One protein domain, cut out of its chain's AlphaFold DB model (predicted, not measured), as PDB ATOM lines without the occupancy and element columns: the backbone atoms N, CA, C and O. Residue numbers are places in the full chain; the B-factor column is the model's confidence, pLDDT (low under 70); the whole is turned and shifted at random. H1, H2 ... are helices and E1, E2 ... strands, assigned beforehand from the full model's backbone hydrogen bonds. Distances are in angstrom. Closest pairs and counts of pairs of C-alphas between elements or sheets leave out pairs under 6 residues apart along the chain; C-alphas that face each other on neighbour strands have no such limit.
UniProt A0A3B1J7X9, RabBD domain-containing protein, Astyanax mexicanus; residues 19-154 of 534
ATOM      1  N   GLU A  19    -102.636 426.077  -5.664       94.88
ATOM      2  CA  GLU A  19    -102.762 425.186  -6.820       94.88
ATOM      3  C   GLU A  19    -102.723 425.981  -8.129       94.88
ATOM      4  O   GLU A  19    -101.925 425.688  -9.019       94.88
ATOM      5  N   GLU A  20    -103.500 427.065  -8.214       95.94
ATOM      6  CA  GLU A  20    -103.457 427.987  -9.351       95.94
ATOM      7  C   GLU A  20    -102.082 428.655  -9.483       95.94
ATOM      8  O   GLU A  20    -101.552 428.753 -10.589       95.94
ATOM      9  N   ALA A  21    -101.459 429.067  -8.374       95.00
ATOM     10  CA  ALA A  21    -100.120 429.653  -8.382       95.00
ATOM     11  C   ALA A  21     -99.058 428.656  -8.889       95.00
ATOM     12  O   ALA A  21     -98.220 429.022  -9.719       95.00
ATOM     13  N   ARG A  22     -99.125 427.384  -8.463       93.94
ATOM     14  CA  ARG A  22     -98.254 426.302  -8.956       93.94
ATOM     15  C   ARG A  22     -98.521 425.975 -10.429       93.94
ATOM     16  O   ARG A  22     -97.564 425.794 -11.182       93.94
ATOM     17  N   HIS A  23     -99.774 425.992 -10.883       97.12
ATOM     18  CA  HIS A  23    -100.100 425.823 -12.301       97.12
ATOM     19  C   HIS A  23     -99.579 426.987 -13.166       97.12
ATOM     20  O   HIS A  23     -98.925 426.763 -14.185       97.12
ATOM     21  N   VAL A  24     -99.789 428.241 -12.745       96.31
ATOM     22  CA  VAL A  24     -99.262 429.426 -13.446       96.31
ATOM     23  C   VAL A  24     -97.732 429.395 -13.494       96.31
ATOM     24  O   VAL A  24     -97.155 429.690 -14.540       96.31
ATOM     25  N   TYR A  25     -97.064 428.970 -12.418       95.69
ATOM     26  CA  TYR A  25     -95.613 428.766 -12.402       95.69
ATOM     27  C   TYR A  25     -95.156 427.759 -13.476       95.69
ATOM     28  O   TYR A  25     -94.259 428.077 -14.257       95.69
ATOM     29  N   GLN A  26     -95.816 426.601 -13.602       97.62
ATOM     30  CA  GLN A  26     -95.527 425.609 -14.654       97.62
ATOM     31  C   GLN A  26     -95.758 426.164 -16.072       97.62
ATOM     32  O   GLN A  26     -94.954 425.930 -16.978       97.62
ATOM     33  N   VAL A  27     -96.842 426.921 -16.293       98.19
ATOM     34  CA  VAL A  27     -97.111 427.591 -17.580       98.19
ATOM     35  C   VAL A  27     -95.984 428.564 -17.928       98.19
ATOM     36  O   VAL A  27     -95.515 428.579 -19.068       98.19
ATOM     37  N   VAL A  28     -95.510 429.338 -16.950       97.06
ATOM     38  CA  VAL A  28     -94.423 430.297 -17.149       97.06
ATOM     39  C   VAL A  28     -93.076 429.601 -17.363       97.06
ATOM     40  O   VAL A  28     -92.346 430.011 -18.261       97.06
ATOM     41  N   GLN A  29     -92.760 428.517 -16.645       97.19
ATOM     42  CA  GLN A  29     -91.559 427.709 -16.914       97.19
ATOM     43  C   GLN A  29     -91.494 427.262 -18.383       97.19
ATOM     44  O   GLN A  29     -90.460 427.439 -19.026       97.19
ATOM     45  N   ARG A  30     -92.607 426.769 -18.950       98.25
ATOM     46  CA  ARG A  30     -92.668 426.368 -20.368       98.25
ATOM     47  C   ARG A  30     -92.444 427.534 -21.334       98.25
ATOM     48  O   ARG A  30     -91.809 427.340 -22.365       98.25
ATOM     49  N   ASP A  31     -92.929 428.734 -21.015       97.94
ATOM     50  CA  ASP A  31     -92.658 429.947 -21.801       97.94
ATOM     51  C   ASP A  31     -91.173 430.360 -21.735       97.94
ATOM     52  O   ASP A  31     -90.597 430.703 -22.766       97.94
ATOM     53  N   PHE A  32     -90.513 430.236 -20.577       97.19
ATOM     54  CA  PHE A  32     -89.060 430.426 -20.471       97.19
ATOM     55  C   PHE A  32     -88.278 429.387 -21.293       97.19
ATOM     56  O   PHE A  32     -87.369 429.765 -22.033       97.19
ATOM     57  N   SER A  33     -88.649 428.102 -21.235       97.94
ATOM     58  CA  SER A  33     -88.035 427.053 -22.066       97.94
ATOM     59  C   SER A  33     -88.228 427.302 -23.565       97.94
ATOM     60  O   SER A  33     -87.294 427.113 -24.341       97.94
ATOM     61  N   LEU A  34     -89.414 427.762 -23.979       98.06
ATOM     62  CA  LEU A  34     -89.718 428.091 -25.374       98.06
ATOM     63  C   LEU A  34     -88.894 429.289 -25.865       98.06
ATOM     64  O   LEU A  34     -88.320 429.218 -26.949       98.06
ATOM     65  N   ARG A  35     -88.775 430.354 -25.057       96.06
ATOM     66  CA  ARG A  35     -87.908 431.508 -25.361       96.06
ATOM     67  C   ARG A  35     -86.453 431.090 -25.524       96.06
ATOM     68  O   ARG A  35     -85.852 431.451 -26.527       96.06
ATOM     69  N   LYS A  36     -85.920 430.297 -24.586       97.50
ATOM     70  CA  LYS A  36     -84.534 429.810 -24.643       97.50
ATOM     71  C   LYS A  36     -84.284 428.980 -25.905       97.50
ATOM     72  O   LYS A  36     -83.312 429.236 -26.599       97.50
ATOM     73  N   LYS A  37     -85.198 428.065 -26.255       98.06
ATOM     74  CA  LYS A  37     -85.084 427.254 -27.479       98.06
ATOM     75  C   LYS A  37     -85.107 428.105 -28.757       98.06
ATOM     76  O   LYS A  37     -84.396 427.789 -29.704       98.06
ATOM     77  N   GLU A  38     -85.904 429.173 -28.801       96.62
ATOM     78  CA  GLU A  38     -85.934 430.092 -29.948       96.62
ATOM     79  C   GLU A  38     -84.677 430.978 -30.018       96.62
ATOM     80  O   GLU A  38     -84.124 431.170 -31.098       96.62
ATOM     81  N   GLU A  39     -84.181 431.459 -28.877       96.44
ATOM     82  CA  GLU A  39     -82.917 432.199 -28.767       96.44
ATOM     83  C   GLU A  39     -81.723 431.345 -29.219       96.44
ATOM     84  O   GLU A  39     -80.936 431.781 -30.061       96.44
ATOM     85  N   GLU A  40     -81.646 430.095 -28.755       98.31
ATOM     86  CA  GLU A  40     -80.677 429.095 -29.213       98.31
ATOM     87  C   GLU A  40     -80.793 428.872 -30.725       98.31
ATOM     88  O   GLU A  40     -79.800 429.007 -31.434       98.31
ATOM     89  N   ARG A  41     -82.002 428.624 -31.251       97.62
ATOM     90  CA  ARG A  41     -82.248 428.388 -32.685       97.62
ATOM     91  C   ARG A  41     -81.848 429.580 -33.568       97.62
ATOM     92  O   ARG A  41     -81.317 429.380 -34.664       97.62
ATOM     93  N   LEU A  42     -82.099 430.812 -33.122       97.56
ATOM     94  CA  LEU A  42     -81.695 432.035 -33.824       97.56
ATOM     95  C   LEU A  42     -80.180 432.277 -33.721       97.56
ATOM     96  O   LEU A  42     -79.564 432.672 -34.713       97.56
ATOM     97  N   GLY A  43     -79.565 431.993 -32.568       97.88
ATOM     98  CA  GLY A  43     -78.115 432.048 -32.364       97.88
ATOM     99  C   GLY A  43     -77.359 431.053 -33.248       97.88
ATOM    100  O   GLY A  43     -76.374 431.412 -33.897       97.88
ATOM    101  N   ASP A  44     -77.882 429.836 -33.367       97.44
ATOM    102  CA  ASP A  44     -77.399 428.788 -34.263       97.44
ATOM    103  C   ASP A  44     -77.466 429.220 -35.735       97.44
ATOM    104  O   ASP A  44     -76.504 429.062 -36.491       97.44
ATOM    105  N   LEU A  45     -78.596 429.809 -36.144       97.12
ATOM    106  CA  LEU A  45     -78.806 430.315 -37.501       97.12
ATOM    107  C   LEU A  45     -77.841 431.467 -37.822       97.12
ATOM    108  O   LEU A  45     -77.188 431.441 -38.865       97.12
ATOM    109  N   LYS A  46     -77.688 432.431 -36.905       97.69
ATOM    110  CA  LYS A  46     -76.709 433.526 -37.004       97.69
ATOM    111  C   LYS A  46     -75.280 432.990 -37.126       97.69
ATOM    112  O   LYS A  46     -74.538 433.427 -38.000       97.69
ATOM    113  N   THR A  47     -74.915 432.003 -36.311       97.75
ATOM    114  CA  THR A  47     -73.585 431.371 -36.328       97.75
ATOM    115  C   THR A  47     -73.313 430.639 -37.646       97.75
ATOM    116  O   THR A  47     -72.204 430.708 -38.170       97.75
ATOM    117  N   LYS A  48     -74.321 429.969 -38.221       96.00
ATOM    118  CA  LYS A  48     -74.229 429.312 -39.539       96.00
ATOM    119  C   LYS A  48     -74.053 430.321 -40.681       96.00
ATOM    120  O   LYS A  48     -73.276 430.053 -41.592       96.00
ATOM    121  N   ILE A  49     -74.714 431.480 -40.612       96.44
ATOM    122  CA  ILE A  49     -74.550 432.577 -41.583       96.44
ATOM    123  C   ILE A  49     -73.128 433.150 -41.508       96.44
ATOM    124  O   ILE A  49     -72.419 433.105 -42.507       96.44
ATOM    125  N   VAL A  50     -72.673 433.569 -40.319       96.69
ATOM    126  CA  VAL A  50     -71.321 434.135 -40.119       96.69
ATOM    127  C   VAL A  50     -70.226 433.178 -40.608       96.69
ATOM    128  O   VAL A  50     -69.295 433.609 -41.276       96.69
ATOM    129  N   LYS A  51     -70.359 431.865 -40.365       94.44
ATOM    130  CA  LYS A  51     -69.404 430.859 -40.866       94.44
ATOM    131  C   LYS A  51     -69.341 430.773 -42.396       94.44
ATOM    132  O   LYS A  51     -68.258 430.566 -42.934       94.44
ATOM    133  N   GLU A  52     -70.462 430.920 -43.103       93.75
ATOM    134  CA  GLU A  52     -70.459 430.969 -44.574       93.75
ATOM    135  C   GLU A  52     -69.994 432.328 -45.117       93.75
ATOM    136  O   GLU A  52     -69.422 432.365 -46.203       93.75
ATOM    137  N   ASP A  53     -70.180 433.423 -44.375       92.25
ATOM    138  CA  ASP A  53     -69.689 434.748 -44.768       92.25
ATOM    139  C   ASP A  53     -68.170 434.885 -44.578       92.25
ATOM    140  O   ASP A  53     -67.486 435.204 -45.547       92.25
ATOM    141  N   SER A  54     -67.589 434.471 -43.445       92.25
ATOM    142  CA  SER A  54     -66.119 434.429 -43.299       92.25
ATOM    143  C   SER A  54     -65.445 433.463 -44.279       92.25
ATOM    144  O   SER A  54     -64.340 433.699 -44.762       92.25
ATOM    145  N   LYS A  55     -66.135 432.384 -44.661       89.06
ATOM    146  CA  LYS A  55     -65.699 431.493 -45.743       89.06
ATOM    147  C   LYS A  55     -65.732 432.181 -47.115       89.06
ATOM    148  O   LYS A  55     -64.836 431.939 -47.919       89.06
ATOM    149  N   ARG A  56     -66.722 433.039 -47.398       87.38
ATOM    150  CA  ARG A  56     -66.747 433.875 -48.616       87.38
ATOM    151  C   ARG A  56     -65.614 434.898 -48.615       87.38
ATOM    152  O   ARG A  56     -65.010 435.085 -49.662       87.38
ATOM    153  N   GLU A  57     -65.312 435.512 -47.474       87.25
ATOM    154  CA  GLU A  57     -64.208 436.471 -47.318       87.25
ATOM    155  C   GLU A  57     -62.861 435.810 -47.652       87.25
ATOM    156  O   GLU A  57     -62.150 436.284 -48.536       87.25
ATOM    157  N   LEU A  58     -62.570 434.640 -47.066       85.06
ATOM    158  CA  LEU A  58     -61.361 433.855 -47.369       85.06
ATOM    159  C   LEU A  58     -61.254 433.426 -48.846       85.06
ATOM    160  O   LEU A  58     -60.154 433.322 -49.382       85.06
ATOM    161  N   LEU A  59     -62.383 433.185 -49.520       79.38
ATOM    162  CA  LEU A  59     -62.435 432.839 -50.948       79.38
ATOM    163  C   LEU A  59     -62.423 434.070 -51.875       79.38
ATOM    164  O   LEU A  59     -62.138 433.935 -53.066       79.38
ATOM    165  N   GLY A  60     -62.723 435.265 -51.355       66.94
ATOM    166  CA  GLY A  60     -62.896 436.497 -52.133       66.94
ATOM    167  C   GLY A  60     -61.630 436.956 -52.858       66.94
ATOM    168  O   GLY A  60     -61.717 437.579 -53.914       66.94
ATOM    169  N   TYR A  61     -60.460 436.570 -52.345       58.44
ATOM    170  CA  TYR A  61     -59.152 436.852 -52.937       58.44
ATOM    171  C   TYR A  61     -58.888 436.114 -54.269       58.44
ATOM    172  O   TYR A  61     -57.928 436.448 -54.958       58.44
ATOM    173  N   GLN A  62     -59.720 435.140 -54.669       63.59
ATOM    174  CA  GLN A  62     -59.583 434.416 -55.945       63.59
ATOM    175  C   GLN A  62     -60.845 434.524 -56.816       63.59
ATOM    176  O   GLN A  62     -61.617 433.576 -56.982       63.59
ATOM    177  N   SER A  63     -61.027 435.697 -57.427       60.00
ATOM    178  CA  SER A  63     -62.158 436.023 -58.312       60.00
ATOM    179  C   SER A  63     -62.402 434.985 -59.421       60.00
ATOM    180  O   SER A  63     -63.551 434.630 -59.689       60.00
ATOM    181  N   THR A  64     -61.337 434.428 -60.006       64.62
ATOM    182  CA  THR A  64     -61.373 433.433 -61.095       64.62
ATOM    183  C   THR A  64     -62.026 432.099 -60.712       64.62
ATOM    184  O   THR A  64     -62.602 431.429 -61.573       64.62
ATOM    185  N   LEU A  65     -62.012 431.711 -59.430       66.88
ATOM    186  CA  LEU A  65     -62.694 430.495 -58.967       66.88
ATOM    187  C   LEU A  65     -64.220 430.654 -58.963       66.88
ATOM    188  O   LEU A  65     -64.944 429.696 -59.244       66.88
ATOM    189  N   SER A  66     -64.718 431.862 -58.681       69.06
ATOM    190  CA  SER A  66     -66.150 432.131 -58.478       69.06
ATOM    191  C   SER A  66     -67.018 431.918 -59.727       69.06
ATOM    192  O   SER A  66     -68.228 431.699 -59.617       69.06
ATOM    193  N   ASP A  67     -66.408 431.942 -60.915       78.62
ATOM    194  CA  ASP A  67     -67.099 431.763 -62.193       78.62
ATOM    195  C   ASP A  67     -67.216 430.290 -62.628       78.62
ATOM    196  O   ASP A  67     -68.130 429.936 -63.383       78.62
ATOM    197  N   SER A  68     -66.321 429.422 -62.145       84.81
ATOM    198  CA  SER A  68     -66.248 428.000 -62.520       84.81
ATOM    199  C   SER A  68     -66.763 427.052 -61.430       84.81
ATOM    200  O   SER A  68     -67.257 425.964 -61.748       84.81
ATOM    201  N   LEU A  69     -66.710 427.471 -60.162       88.38
ATOM    202  CA  LEU A  69     -67.128 426.703 -58.990       88.38
ATOM    203  C   LEU A  69     -68.346 427.332 -58.301       88.38
ATOM    204  O   LEU A  69     -68.514 428.549 -58.269       88.38
ATOM    205  N   CYS A  70     -69.182 426.511 -57.664       91.06
ATOM    206  CA  CYS A  70     -70.197 427.019 -56.742       91.06
ATOM    207  C   CYS A  70     -69.538 427.551 -55.460       91.06
ATOM    208  O   CYS A  70     -68.936 426.771 -54.726       91.06
ATOM    209  N   ILE A  71     -69.745 428.833 -55.129       89.94
ATOM    210  CA  ILE A  71     -69.098 429.500 -53.977       89.94
ATOM    211  C   ILE A  71     -69.326 428.798 -52.619       89.94
ATOM    212  O   ILE A  71     -68.515 428.927 -51.708       89.94
ATOM    213  N   HIS A  72     -70.411 428.026 -52.475       90.19
ATOM    214  CA  HIS A  72     -70.769 427.356 -51.220       90.19
ATOM    215  C   HIS A  72     -70.264 425.914 -51.099       90.19
ATOM    216  O   HIS A  72     -69.814 425.528 -50.023       90.19
ATOM    217  N   CYS A  73     -70.317 425.098 -52.156       91.56
ATOM    218  CA  CYS A  73     -69.864 423.699 -52.089       91.56
ATOM    219  C   CYS A  73     -68.537 423.433 -52.814       91.56
ATOM    220  O   CYS A  73     -68.075 422.295 -52.809       91.56
ATOM    221  N   LEU A  74     -67.955 424.453 -53.456       88.94
ATOM    222  CA  LEU A  74     -66.719 424.422 -54.257       88.94
ATOM    223  C   LEU A  74     -66.703 423.377 -55.387       88.94
ATOM    224  O   LEU A  74     -65.677 423.130 -56.014       88.94
ATOM    225  N   ARG A  75     -67.859 422.782 -55.705       90.00
ATOM    226  CA  ARG A  75     -68.014 421.842 -56.821       90.00
ATOM    227  C   ARG A  75     -68.093 422.617 -58.141       90.00
ATOM    228  O   ARG A  75     -68.813 423.620 -58.195       90.00
ATOM    229  N   PRO A  76     -67.432 422.143 -59.214       89.56
ATOM    230  CA  PRO A  76     -67.499 422.787 -60.517       89.56
ATOM    231  C   PRO A  76     -68.904 422.717 -61.116       89.56
ATOM    232  O   PRO A  76     -69.626 421.717 -60.962       89.56
ATOM    233  N   PHE A  77     -69.274 423.768 -61.846       88.56
ATOM    234  CA  PHE A  77     -70.459 423.753 -62.696       88.56
ATOM    235  C   PHE A  77     -70.286 422.726 -63.822       88.56
ATOM    236  O   PHE A  77     -69.205 422.554 -64.383       88.56
ATOM    237  N   LYS A  78     -71.363 422.008 -64.144       81.19
ATOM    238  CA  LYS A  78     -71.394 420.962 -65.175       81.19
ATOM    239  C   LYS A  78     -72.692 421.114 -65.945       81.19
ATOM    240  O   LYS A  78     -73.753 421.034 -65.332       81.19
ATOM    241  N   PHE A  79     -72.581 421.286 -67.262       66.69
ATOM    242  CA  PHE A  79     -73.629 421.754 -68.184       66.69
ATOM    243  C   PHE A  79     -75.032 421.140 -67.985       66.69
ATOM    244  O   PHE A  79     -76.017 421.842 -68.173       66.69
ATOM    245  N   LEU A  80     -75.128 419.874 -67.550       64.75
ATOM    246  CA  LEU A  80     -76.401 419.160 -67.352       64.75
ATOM    247  C   LEU A  80     -76.712 418.744 -65.898       64.75
ATOM    248  O   LEU A  80     -77.854 418.412 -65.604       64.75
ATOM    249  N   LEU A  81     -75.728 418.739 -64.987       70.69
ATOM    250  CA  LEU A  81     -75.879 418.185 -63.623       70.69
ATOM    251  C   LEU A  81     -75.705 419.229 -62.508       70.69
ATOM    252  O   LEU A  81     -76.393 419.167 -61.494       70.69
ATOM    253  N   ASN A  82     -74.816 420.204 -62.706       74.94
ATOM    254  CA  ASN A  82     -74.597 421.331 -61.800       74.94
ATOM    255  C   ASN A  82     -74.849 422.619 -62.589       74.94
ATOM    256  O   ASN A  82     -73.903 423.290 -63.011       74.94
ATOM    257  N   THR A  83     -76.123 422.938 -62.816       84.06
ATOM    258  CA  THR A  83     -76.544 424.185 -63.461       84.06
ATOM    259  C   THR A  83     -76.083 425.397 -62.648       84.06
ATOM    260  O   THR A  83     -76.222 425.430 -61.423       84.06
ATOM    261  N   LYS A  84     -75.513 426.388 -63.342       90.38
ATOM    262  CA  LYS A  84     -75.037 427.651 -62.768       90.38
ATOM    263  C   LYS A  84     -76.224 428.598 -62.582       90.38
ATOM    264  O   LYS A  84     -76.855 428.995 -63.558       90.38
ATOM    265  N   HIS A  85     -76.526 428.958 -61.339       92.88
ATOM    266  CA  HIS A  85     -77.547 429.945 -60.985       92.88
ATOM    267  C   HIS A  85     -76.886 431.135 -60.291       92.88
ATOM    268  O   HIS A  85     -75.932 430.953 -59.538       92.88
ATOM    269  N   GLN A  86     -77.379 432.351 -60.518       93.38
ATOM    270  CA  GLN A  86     -76.900 433.540 -59.813       93.38
ATOM    271  C   GLN A  86     -77.818 433.855 -58.629       93.38
ATOM    272  O   GLN A  86     -79.040 433.841 -58.778       93.38
ATOM    273  N   CYS A  87     -77.246 434.136 -57.457       95.00
ATOM    274  CA  CYS A  87     -78.028 434.533 -56.288       95.00
ATOM    275  C   CYS A  87     -78.550 435.973 -56.438       95.00
ATOM    276  O   CYS A  87     -77.766 436.895 -56.667       95.00
ATOM    277  N   LEU A  88     -79.856 436.188 -56.247       96.00
ATOM    278  CA  LEU A  88     -80.468 437.522 -56.280       96.00
ATOM    279  C   LEU A  88     -79.868 438.484 -55.246       96.00
ATOM    280  O   LEU A  88     -79.742 439.669 -55.550       96.00
ATOM    281  N   ASP A  89     -79.489 437.985 -54.068       95.00
ATOM    282  CA  ASP A  89     -78.985 438.810 -52.967       95.00
ATOM    283  C   ASP A  89     -77.485 439.100 -53.129       95.00
ATOM    284  O   ASP A  89     -77.097 440.228 -53.420       95.00
ATOM    285  N   CYS A  90     -76.633 438.076 -53.001       92.00
ATOM    286  CA  CYS A  90     -75.173 438.235 -52.975       92.00
ATOM    287  C   CYS A  90     -74.479 438.184 -54.348       92.00
ATOM    288  O   CYS A  90     -73.256 438.229 -54.399       92.00
ATOM    289  N   LYS A  91     -75.226 438.050 -55.454       91.69
ATOM    290  CA  LYS A  91     -74.749 438.016 -56.859       91.69
ATOM    291  C   LYS A  91     -73.738 436.921 -57.241       91.69
ATOM    292  O   LYS A  91     -73.515 436.724 -58.433       91.69
ATOM    293  N   PHE A  92     -73.188 436.166 -56.292       90.81
ATOM    294  CA  PHE A  92     -72.335 435.006 -56.557       90.81
ATOM    295  C   PHE A  92     -73.079 433.860 -57.254       90.81
ATOM    296  O   PHE A  92     -74.306 433.721 -57.156       90.81
ATOM    297  N   PHE A  93     -72.308 432.994 -57.915       91.88
ATOM    298  CA  PHE A  93     -72.816 431.812 -58.598       91.88
ATOM    299  C   PHE A  93     -72.887 430.576 -57.695       91.88
ATOM    300  O   PHE A  93     -71.988 430.259 -56.911       91.88
ATOM    301  N   VAL A  94     -73.991 429.846 -57.829       93.44
ATOM    302  CA  VAL A  94     -74.376 428.719 -56.981       93.44
ATOM    303  C   VAL A  94     -75.011 427.598 -57.793       93.44
ATOM    304  O   VAL A  94     -75.631 427.833 -58.828       93.44
ATOM    305  N   CYS A  95     -74.838 426.356 -57.340       93.50
ATOM    306  CA  CYS A  95     -75.484 425.202 -57.958       93.50
ATOM    307  C   CYS A  95     -76.919 425.020 -57.431       93.50
ATOM    308  O   CYS A  95     -77.281 425.539 -56.370       93.50
ATOM    309  N   LYS A  96     -77.726 424.225 -58.142       92.31
ATOM    310  CA  LYS A  96     -79.109 423.872 -57.764       92.31
ATOM    311  C   LYS A  96     -79.241 423.254 -56.358       92.31
ATOM    312  O   LYS A  96     -80.300 423.354 -55.756       92.31
ATOM    313  N   ALA A  97     -78.184 422.634 -55.827       93.50
ATOM    314  CA  ALA A  97     -78.171 422.036 -54.486       93.50
ATOM    315  C   ALA A  97     -77.799 423.017 -53.352       93.50
ATOM    316  O   ALA A  97     -77.936 422.664 -52.187       93.50
ATOM    317  N   CYS A  98     -77.325 424.225 -53.682       94.50
ATOM    318  CA  CYS A  98     -77.003 425.296 -52.726       94.50
ATOM    319  C   CYS A  98     -77.866 426.550 -52.964       94.50
ATOM    320  O   CYS A  98     -77.449 427.677 -52.663       94.50
ATOM    321  N   SER A  99     -79.021 426.381 -53.615       94.75
ATOM    322  CA  SER A  99     -79.937 427.465 -53.947       94.75
ATOM    323  C   SER A  99     -81.374 426.995 -54.134       94.75
ATOM    324  O   SER A  99     -81.648 425.848 -54.479       94.75
ATOM    325  N   ARG A 100     -82.314 427.914 -53.910       95.00
ATOM    326  CA  ARG A 100     -83.755 427.680 -54.012       95.00
ATOM    327  C   ARG A 100     -84.393 428.795 -54.834       95.00
ATOM    328  O   ARG A 100     -84.044 429.966 -54.678       95.00
ATOM    329  N   PHE A 101     -85.336 428.440 -55.700       94.69
ATOM    330  CA  PHE A 101     -86.078 429.415 -56.498       94.69
ATOM    331  C   PHE A 101     -87.155 430.107 -55.651       94.69
ATOM    332  O   PHE A 101     -88.002 429.446 -55.045       94.69
ATOM    333  N   ASN A 102     -87.146 431.438 -55.616       92.38
ATOM    334  CA  ASN A 102     -88.144 432.237 -54.918       92.38
ATOM    335  C   ASN A 102     -89.230 432.720 -55.895       92.38
ATOM    336  O   ASN A 102     -89.012 433.652 -56.666       92.38
ATOM    337  N   LYS A 103     -90.433 432.141 -55.779       91.62
ATOM    338  CA  LYS A 103     -91.636 432.502 -56.559       91.62
ATOM    339  C   LYS A 103     -92.089 433.968 -56.404       91.62
ATOM    340  O   LYS A 103     -92.914 434.411 -57.189       91.62
ATOM    341  N   LYS A 104     -91.634 434.702 -55.376       90.94
ATOM    342  CA  LYS A 104     -91.989 436.123 -55.167       90.94
ATOM    343  C   LYS A 104     -91.069 437.081 -55.922       90.94
ATOM    344  O   LYS A 104     -91.532 438.102 -56.413       90.94
ATOM    345  N   ASP A 105     -89.790 436.727 -56.016       92.44
ATOM    346  CA  ASP A 105     -88.741 437.572 -56.601       92.44
ATOM    347  C   ASP A 105     -88.362 437.092 -58.021       92.44
ATOM    348  O   ASP A 105     -87.485 437.669 -58.658       92.44
ATOM    349  N   ASN A 106     -88.991 436.008 -58.501       93.19
ATOM    350  CA  ASN A 106     -88.758 435.344 -59.790       93.19
ATOM    351  C   ASN A 106     -87.285 434.999 -60.087       93.19
ATOM    352  O   ASN A 106     -86.833 435.067 -61.229       93.19
ATOM    353  N   GLY A 107     -86.535 434.572 -59.069       94.62
ATOM    354  CA  GLY A 107     -85.127 434.203 -59.222       94.62
ATOM    355  C   GLY A 107     -84.586 433.305 -58.113       94.62
ATOM    356  O   GLY A 107     -85.301 432.904 -57.193       94.62
ATOM    357  N   TRP A 108     -83.305 432.959 -58.222       96.69
ATOM    358  CA  TRP A 108     -82.628 432.023 -57.324       96.69
ATOM    359  C   TRP A 108     -81.993 432.742 -56.132       96.69
ATOM    360  O   TRP A 108     -81.366 433.787 -56.282       96.69
ATOM    361  N   VAL A 109     -82.117 432.164 -54.938       97.31
ATOM    362  CA  VAL A 109     -81.465 432.644 -53.709       97.31
ATOM    363  C   VAL A 109     -80.666 431.488 -53.114       97.31
ATOM    364  O   VAL A 109     -81.178 430.372 -53.035       97.31
ATOM    365  N   CYS A 110     -79.413 431.718 -52.718       95.94
ATOM    366  CA  CYS A 110     -78.596 430.678 -52.089       95.94
ATOM    367  C   CYS A 110     -79.002 430.418 -50.632       95.94
ATOM    368  O   CYS A 110     -79.544 431.308 -49.971       95.94
ATOM    369  N   ASP A 111     -78.745 429.214 -50.112       96.00
ATOM    370  CA  ASP A 111     -79.237 428.825 -48.781       96.00
ATOM    371  C   ASP A 111     -78.758 429.745 -47.633       96.00
ATOM    372  O   ASP A 111     -79.584 430.064 -46.774       96.00
ATOM    373  N   PRO A 112     -77.518 430.286 -47.612       96.06
ATOM    374  CA  PRO A 112     -77.120 431.270 -46.596       96.06
ATOM    375  C   PRO A 112     -77.834 432.623 -46.724       96.06
ATOM    376  O   PRO A 112     -78.191 433.220 -45.712       96.06
ATOM    377  N   CYS A 113     -78.148 433.086 -47.938       95.88
ATOM    378  CA  CYS A 113     -78.948 434.304 -48.120       95.88
ATOM    379  C   CYS A 113     -80.431 434.077 -47.771       95.88
ATOM    380  O   CYS A 113     -81.048 434.929 -47.133       95.88
ATOM    381  N   GLN A 114     -80.991 432.894 -48.067       95.69
ATOM    382  CA  GLN A 114     -82.296 432.489 -47.528       95.69
ATOM    383  C   GLN A 114     -82.267 432.440 -45.991       95.69
ATOM    384  O   GLN A 114     -83.200 432.921 -45.353       95.69
ATOM    385  N   SER A 115     -81.189 431.925 -45.399       95.69
ATOM    386  CA  SER A 115     -80.994 431.874 -43.947       95.69
ATOM    387  C   SER A 115     -80.920 433.272 -43.330       95.69
ATOM    388  O   SER A 115     -81.584 433.520 -42.330       95.69
ATOM    389  N   ALA A 116     -80.211 434.218 -43.954       96.81
ATOM    390  CA  ALA A 116     -80.157 435.615 -43.519       96.81
ATOM    391  C   ALA A 116     -81.524 436.319 -43.615       96.81
ATOM    392  O   ALA A 116     -81.927 437.018 -42.683       96.81
ATOM    393  N   ARG A 117     -82.290 436.077 -44.692       94.94
ATOM    394  CA  ARG A 117     -83.690 436.532 -44.810       94.94
ATOM    395  C   ARG A 117     -84.570 435.946 -43.695       94.94
ATOM    396  O   ARG A 117     -85.366 436.676 -43.111       94.94
ATOM    397  N   LEU A 118     -84.422 434.655 -43.380       95.12
ATOM    398  CA  LEU A 118     -85.161 433.990 -42.299       95.12
ATOM    399  C   LEU A 118     -84.757 434.503 -40.911       95.12
ATOM    400  O   LEU A 118     -85.639 434.708 -40.083       95.12
ATOM    401  N   LEU A 119     -83.470 434.773 -40.668       96.88
ATOM    402  CA  LEU A 119     -82.987 435.378 -39.424       96.88
ATOM    403  C   LEU A 119     -83.608 436.766 -39.226       96.88
ATOM    404  O   LEU A 119     -84.234 437.000 -38.201       96.88
ATOM    405  N   LYS A 120     -83.530 437.643 -40.237       95.12
ATOM    406  CA  LYS A 120     -84.076 439.015 -40.195       95.12
ATOM    407  C   LYS A 120     -85.598 439.080 -39.988       95.12
ATOM    408  O   LYS A 120     -86.118 440.092 -39.524       95.12
ATOM    409  N   ILE A 121     -86.327 438.025 -40.353       94.69
ATOM    410  CA  ILE A 121     -87.762 437.893 -40.055       94.69
ATOM    411  C   ILE A 121     -87.964 437.305 -38.649       94.69
ATOM    412  O   ILE A 121     -88.799 437.802 -37.898       94.69
ATOM    413  N   GLY A 122     -87.199 436.269 -38.291       94.62
ATOM    414  CA  GLY A 122     -87.327 435.522 -37.037       94.62
ATOM    415  C   GLY A 122     -86.884 436.277 -35.782       94.62
ATOM    416  O   GLY A 122     -87.467 436.060 -34.728       94.62
ATOM    417  N   THR A 123     -85.931 437.212 -35.878       95.44
ATOM    418  CA  THR A 123     -85.545 438.078 -34.743       95.44
ATOM    419  C   THR A 123     -86.671 439.011 -34.290       95.44
ATOM    420  O   THR A 123     -86.613 439.530 -33.176       95.44
ATOM    421  N   LEU A 124     -87.691 439.237 -35.136       96.12
ATOM    422  CA  LEU A 124     -88.880 440.049 -34.845       96.12
ATOM    423  C   LEU A 124     -88.542 441.411 -34.201       96.12
ATOM    424  O   LEU A 124     -89.270 441.906 -33.339       96.12
ATOM    425  N   GLU A 125     -87.437 442.034 -34.623       94.12
ATOM    426  CA  GLU A 125     -86.857 443.235 -33.993       94.12
ATOM    427  C   GLU A 125     -87.877 444.363 -33.815       94.12
ATOM    428  O   GLU A 125     -87.982 444.939 -32.733       94.12
ATOM    429  N   TRP A 126     -88.705 444.616 -34.835       93.25
ATOM    430  CA  TRP A 126     -89.776 445.617 -34.795       93.25
ATOM    431  C   TRP A 126     -90.771 445.386 -33.644       93.25
ATOM    432  O   TRP A 126     -91.270 446.347 -33.059       93.25
ATOM    433  N   PHE A 127     -91.062 444.129 -33.300       95.00
ATOM    434  CA  PHE A 127     -91.960 443.763 -32.208       95.00
ATOM    435  C   PHE A 127     -91.232 443.870 -30.868       95.00
ATOM    436  O   PHE A 127     -91.727 444.526 -29.951       95.00
ATOM    437  N   HIS A 128     -90.031 443.299 -30.758       92.25
ATOM    438  CA  HIS A 128     -89.273 443.315 -29.507       92.25
ATOM    439  C   HIS A 128     -88.830 444.726 -29.089       92.25
ATOM    440  O   HIS A 128     -88.830 445.017 -27.894       92.25
ATOM    441  N   GLU A 129     -88.549 445.632 -30.029       93.50
ATOM    442  CA  GLU A 129     -88.285 447.051 -29.747       93.50
ATOM    443  C   GLU A 129     -89.549 447.781 -29.256       93.50
ATOM    444  O   GLU A 129     -89.522 448.496 -28.252       93.50
ATOM    445  N   ASN A 130     -90.703 447.533 -29.887       93.81
ATOM    446  CA  ASN A 130     -91.993 448.071 -29.435       93.81
ATOM    447  C   ASN A 130     -92.427 447.521 -28.062       93.81
ATOM    448  O   ASN A 130     -93.101 448.219 -27.305       93.81
ATOM    449  N   VAL A 131     -92.031 446.294 -27.708       92.69
ATOM    450  CA  VAL A 131     -92.246 445.731 -26.366       92.69
ATOM    451  C   VAL A 131     -91.279 446.348 -25.352       92.69
ATOM    452  O   VAL A 131     -91.737 446.819 -24.312       92.69
ATOM    453  N   ARG A 132     -89.970 446.410 -25.642       91.81
ATOM    454  CA  ARG A 132     -88.943 446.956 -24.729       91.81
ATOM    455  C   ARG A 132     -89.138 448.447 -24.433       91.81
ATOM    456  O   ARG A 132     -88.988 448.862 -23.288       91.81
ATOM    457  N   SER A 133     -89.544 449.241 -25.425       93.12
ATOM    458  CA  SER A 133     -89.856 450.670 -25.247       93.12
ATOM    459  C   SER A 133     -91.114 450.936 -24.406       93.12
ATOM    460  O   SER A 133     -91.222 451.999 -23.793       93.12
ATOM    461  N   ARG A 134     -92.054 449.981 -24.331       91.75
ATOM    462  CA  ARG A 134     -93.287 450.087 -23.525       91.75
ATOM    463  C   ARG A 134     -93.184 449.419 -22.151       91.75
ATOM    464  O   ARG A 134     -93.841 449.869 -21.213       91.75
ATOM    465  N   PHE A 135     -92.379 448.363 -22.006       90.50
ATOM    466  CA  PHE A 135     -92.340 447.524 -20.807       90.50
ATOM    467  C   PHE A 135     -90.909 447.150 -20.395       90.50
ATOM    468  O   PHE A 135     -90.179 446.509 -21.145       90.50
ATOM    469  N   LYS A 136     -90.542 447.442 -19.136       87.12
ATOM    470  CA  LYS A 136     -89.224 447.099 -18.554       87.12
ATOM    471  C   LYS A 136     -88.921 445.589 -18.484       87.12
ATOM    472  O   LYS A 136     -87.776 445.218 -18.259       87.12
ATOM    473  N   ARG A 137     -89.938 444.725 -18.575       84.00
ATOM    474  CA  ARG A 137     -89.843 443.252 -18.554       84.00
ATOM    475  C   ARG A 137     -90.981 442.667 -19.391       84.00
ATOM    476  O   ARG A 137     -92.062 443.253 -19.425       84.00
ATOM    477  N   PHE A 138     -90.766 441.506 -20.007       89.81
ATOM    478  CA  PHE A 138     -91.842 440.750 -20.658       89.81
ATOM    479  C   PHE A 138     -92.808 440.134 -19.626       89.81
ATOM    480  O   PHE A 138     -92.479 440.022 -18.443       89.81
ATOM    481  N   GLY A 139     -94.011 439.753 -20.073       91.88
ATOM    482  CA  GLY A 139     -95.129 439.368 -19.198       91.88
ATOM    483  C   GLY A 139     -94.776 438.287 -18.175       91.88
ATOM    484  O   GLY A 139     -94.905 438.512 -16.975       91.88
ATOM    485  N   SER A 140     -94.242 437.158 -18.629       94.06
ATOM    486  CA  SER A 140     -93.840 436.017 -17.796       94.06
ATOM    487  C   SER A 140     -92.752 436.376 -16.776       94.06
ATOM    488  O   SER A 140     -92.838 435.959 -15.627       94.06
ATOM    489  N   ALA A 141     -91.792 437.243 -17.120       92.69
ATOM    490  CA  ALA A 141     -90.827 437.777 -16.152       92.69
ATOM    491  C   ALA A 141     -91.467 438.731 -15.114       92.69
ATOM    492  O   ALA A 141     -91.007 438.785 -13.971       92.69
ATOM    493  N   LYS A 142     -92.545 439.459 -15.461       92.44
ATOM    494  CA  LYS A 142     -93.356 440.209 -14.477       92.44
ATOM    495  C   LYS A 142     -94.144 439.256 -13.564       92.44
ATOM    496  O   LYS A 142     -94.228 439.524 -12.368       92.44
ATOM    497  N   VAL A 143     -94.671 438.151 -14.103       94.31
ATOM    498  CA  VAL A 143     -95.381 437.110 -13.334       94.31
ATOM    499  C   VAL A 143     -94.435 436.405 -12.359       94.31
ATOM    500  O   VAL A 143     -94.736 436.391 -11.171       94.31
ATOM    501  N   MET A 144     -93.258 435.932 -12.795       92.81
ATOM    502  CA  MET A 144     -92.281 435.275 -11.905       92.81
ATOM    503  C   MET A 144     -91.888 436.154 -10.716       92.81
ATOM    504  O   MET A 144     -91.925 435.680  -9.585       92.81
ATOM    505  N   LYS A 145     -91.563 437.443 -10.926       90.62
ATOM    506  CA  LYS A 145     -91.210 438.326  -9.795       90.62
ATOM    507  C   LYS A 145     -92.392 438.568  -8.840       90.62
ATOM    508  O   LYS A 145     -92.152 438.865  -7.677       90.62
ATOM    509  N   SER A 146     -93.644 438.416  -9.281       91.44
ATOM    510  CA  SER A 146     -94.809 438.468  -8.384       91.44
ATOM    511  C   SER A 146     -95.035 437.143  -7.637       91.44
ATOM    512  O   SER A 146     -95.194 437.160  -6.418       91.44
ATOM    513  N   LEU A 147     -94.940 435.995  -8.320       91.25
ATOM    514  CA  LEU A 147     -95.032 434.671  -7.687       91.25
ATOM    515  C   LEU A 147     -93.942 434.466  -6.623       91.25
ATOM    516  O   LEU A 147     -94.249 434.059  -5.507       91.25
ATOM    517  N   TYR A 148     -92.686 434.816  -6.924       88.31
ATOM    518  CA  TYR A 148     -91.613 434.774  -5.928       88.31
ATOM    519  C   TYR A 148     -91.844 435.759  -4.777       88.31
ATOM    520  O   TYR A 148     -91.599 435.401  -3.633       88.31
ATOM    521  N   LYS A 149     -92.365 436.966  -5.050       87.50
ATOM    522  CA  LYS A 149     -92.691 437.944  -3.999       87.50
ATOM    523  C   LYS A 149     -93.709 437.377  -3.000       87.50
ATOM    524  O   LYS A 149     -93.458 437.472  -1.805       87.50
ATOM    525  N   ARG A 150     -94.784 436.733  -3.474       84.56
ATOM    526  CA  ARG A 150     -95.748 436.020  -2.613       84.56
ATOM    527  C   ARG A 150     -95.053 434.969  -1.747       84.56
ATOM    528  O   ARG A 150     -95.165 435.029  -0.533       84.56
ATOM    529  N   LEU A 151     -94.294 434.057  -2.362       76.56
ATOM    530  CA  LEU A 151     -93.601 432.973  -1.649       76.56
ATOM    531  C   LEU A 151     -92.589 433.484  -0.606       76.56
ATOM    532  O   LEU A 151     -92.355 432.818   0.401       76.56
ATOM    533  N   SER A 152     -91.986 434.655  -0.833       71.75
ATOM    534  CA  SER A 152     -91.157 435.335   0.165       71.75
ATOM    535  C   SER A 152     -91.991 435.944   1.294       71.75
ATOM    536  O   SER A 152     -91.662 435.725   2.452       71.75
ATOM    537  N   GLU A 153     -93.071 436.668   0.985       65.75
ATOM    538  CA  GLU A 153     -93.920 437.336   1.987       65.75
ATOM    539  C   GLU A 153     -94.676 436.349   2.893       65.75
ATOM    540  O   GLU A 153     -94.802 436.604   4.089       65.75
ATOM    541  N   GLU A 154     -95.071 435.186   2.363       56.22
ATOM    542  CA  GLU A 154     -95.586 434.039   3.129       56.22
ATOM    543  C   GLU A 154     -94.576 433.571   4.201       56.22
ATOM    544  O   GLU A 154     -94.946 433.135   5.290       56.22
TER     545      GLU A 154
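This is residues 19 to 154 of the 534 residues of the protein "RabBD domain-containing protein" of Astyanax mexicanus (UniProt A0A3B1J7X9). One long helix, H1, runs most of the length of a rod, and from its last residue the chain turns into a small head of two strand hairpins, E1 with E2 and E3 with E4, and a long loop. From the head the chain comes back along H1 as three shorter helices: H2 packs on H1 near the head, H3 bows away from it, and H4 meets H1 again near its first residues. The printed part has 136 residues, with the named elements in the order H1, E1, E2, E3, E4, H2, H3, H4; each hairpin is an antiparallel sheet of two strands. The class is mostly helix, and the whole is extended, with a radius of gyration of the C-alphas of 22.7 A and spans of 75 by 31 by 28 A.

H1, residues 19 to 60, touches H2, residues 111 to 122, with its residues 42 to 52 alone. Their closest C-alphas, those of Ile 49 and Pro 112, are 5.8 A apart, and they run opposite ways at a shallow tilt of 34 degrees, only just short of steep. E1, residues 84 to 86, and E2, residues 93 to 95, form an antiparallel hairpin, with N 94 and O 85 2.8 A apart, within hydrogen-bond range. E3, residues 99 to 102, and E4, residues 107 to 110, form another, with N 100 and O 109 at 2.8 A. Between the hairpins, the C-alphas of Gln 86 and Trp 108, the closest of E1 and E4, are 6.4 A apart. H3, residues 125 to 134, touches no helix. H4, residues 139 to 154, touches H1 by its residues 140 to 147 alone, opposite ways at a steep tilt of 42 degrees; the closest C-alphas, those of Val 28 and Ser 140, are 5.8 A apart. Every O i to N i+4 pair is within hydrogen-bond range in H1, H2 and H4, and 5 of 6 in H3.

H1 begins at C-alpha 19, (-102.762, 425.186, -6.820), and is 61.4 A long, ending at C-alpha 60, (-62.896, 436.497, -52.133). E1 and E2 have three residues each, E3 and E4 four each. H2 is 15.8 A long, H3 14.1 A and H4 23.0 A, ending at C-alpha 154, (-95.586, 434.039, 3.129).

The C-alphas farthest apart, those of Phe 79 and Glu 154, are 75.6 A apart. The printed part has no cut. The link from H1 to E1, residues 61 to 83, is long. Residues 129 to 137, of which 129 to 134 belong to H3, stand free. The mean pLDDT of the printed part is 90.3, with residues 60 to 66, 79 to 80 and 153 to 154 under 70.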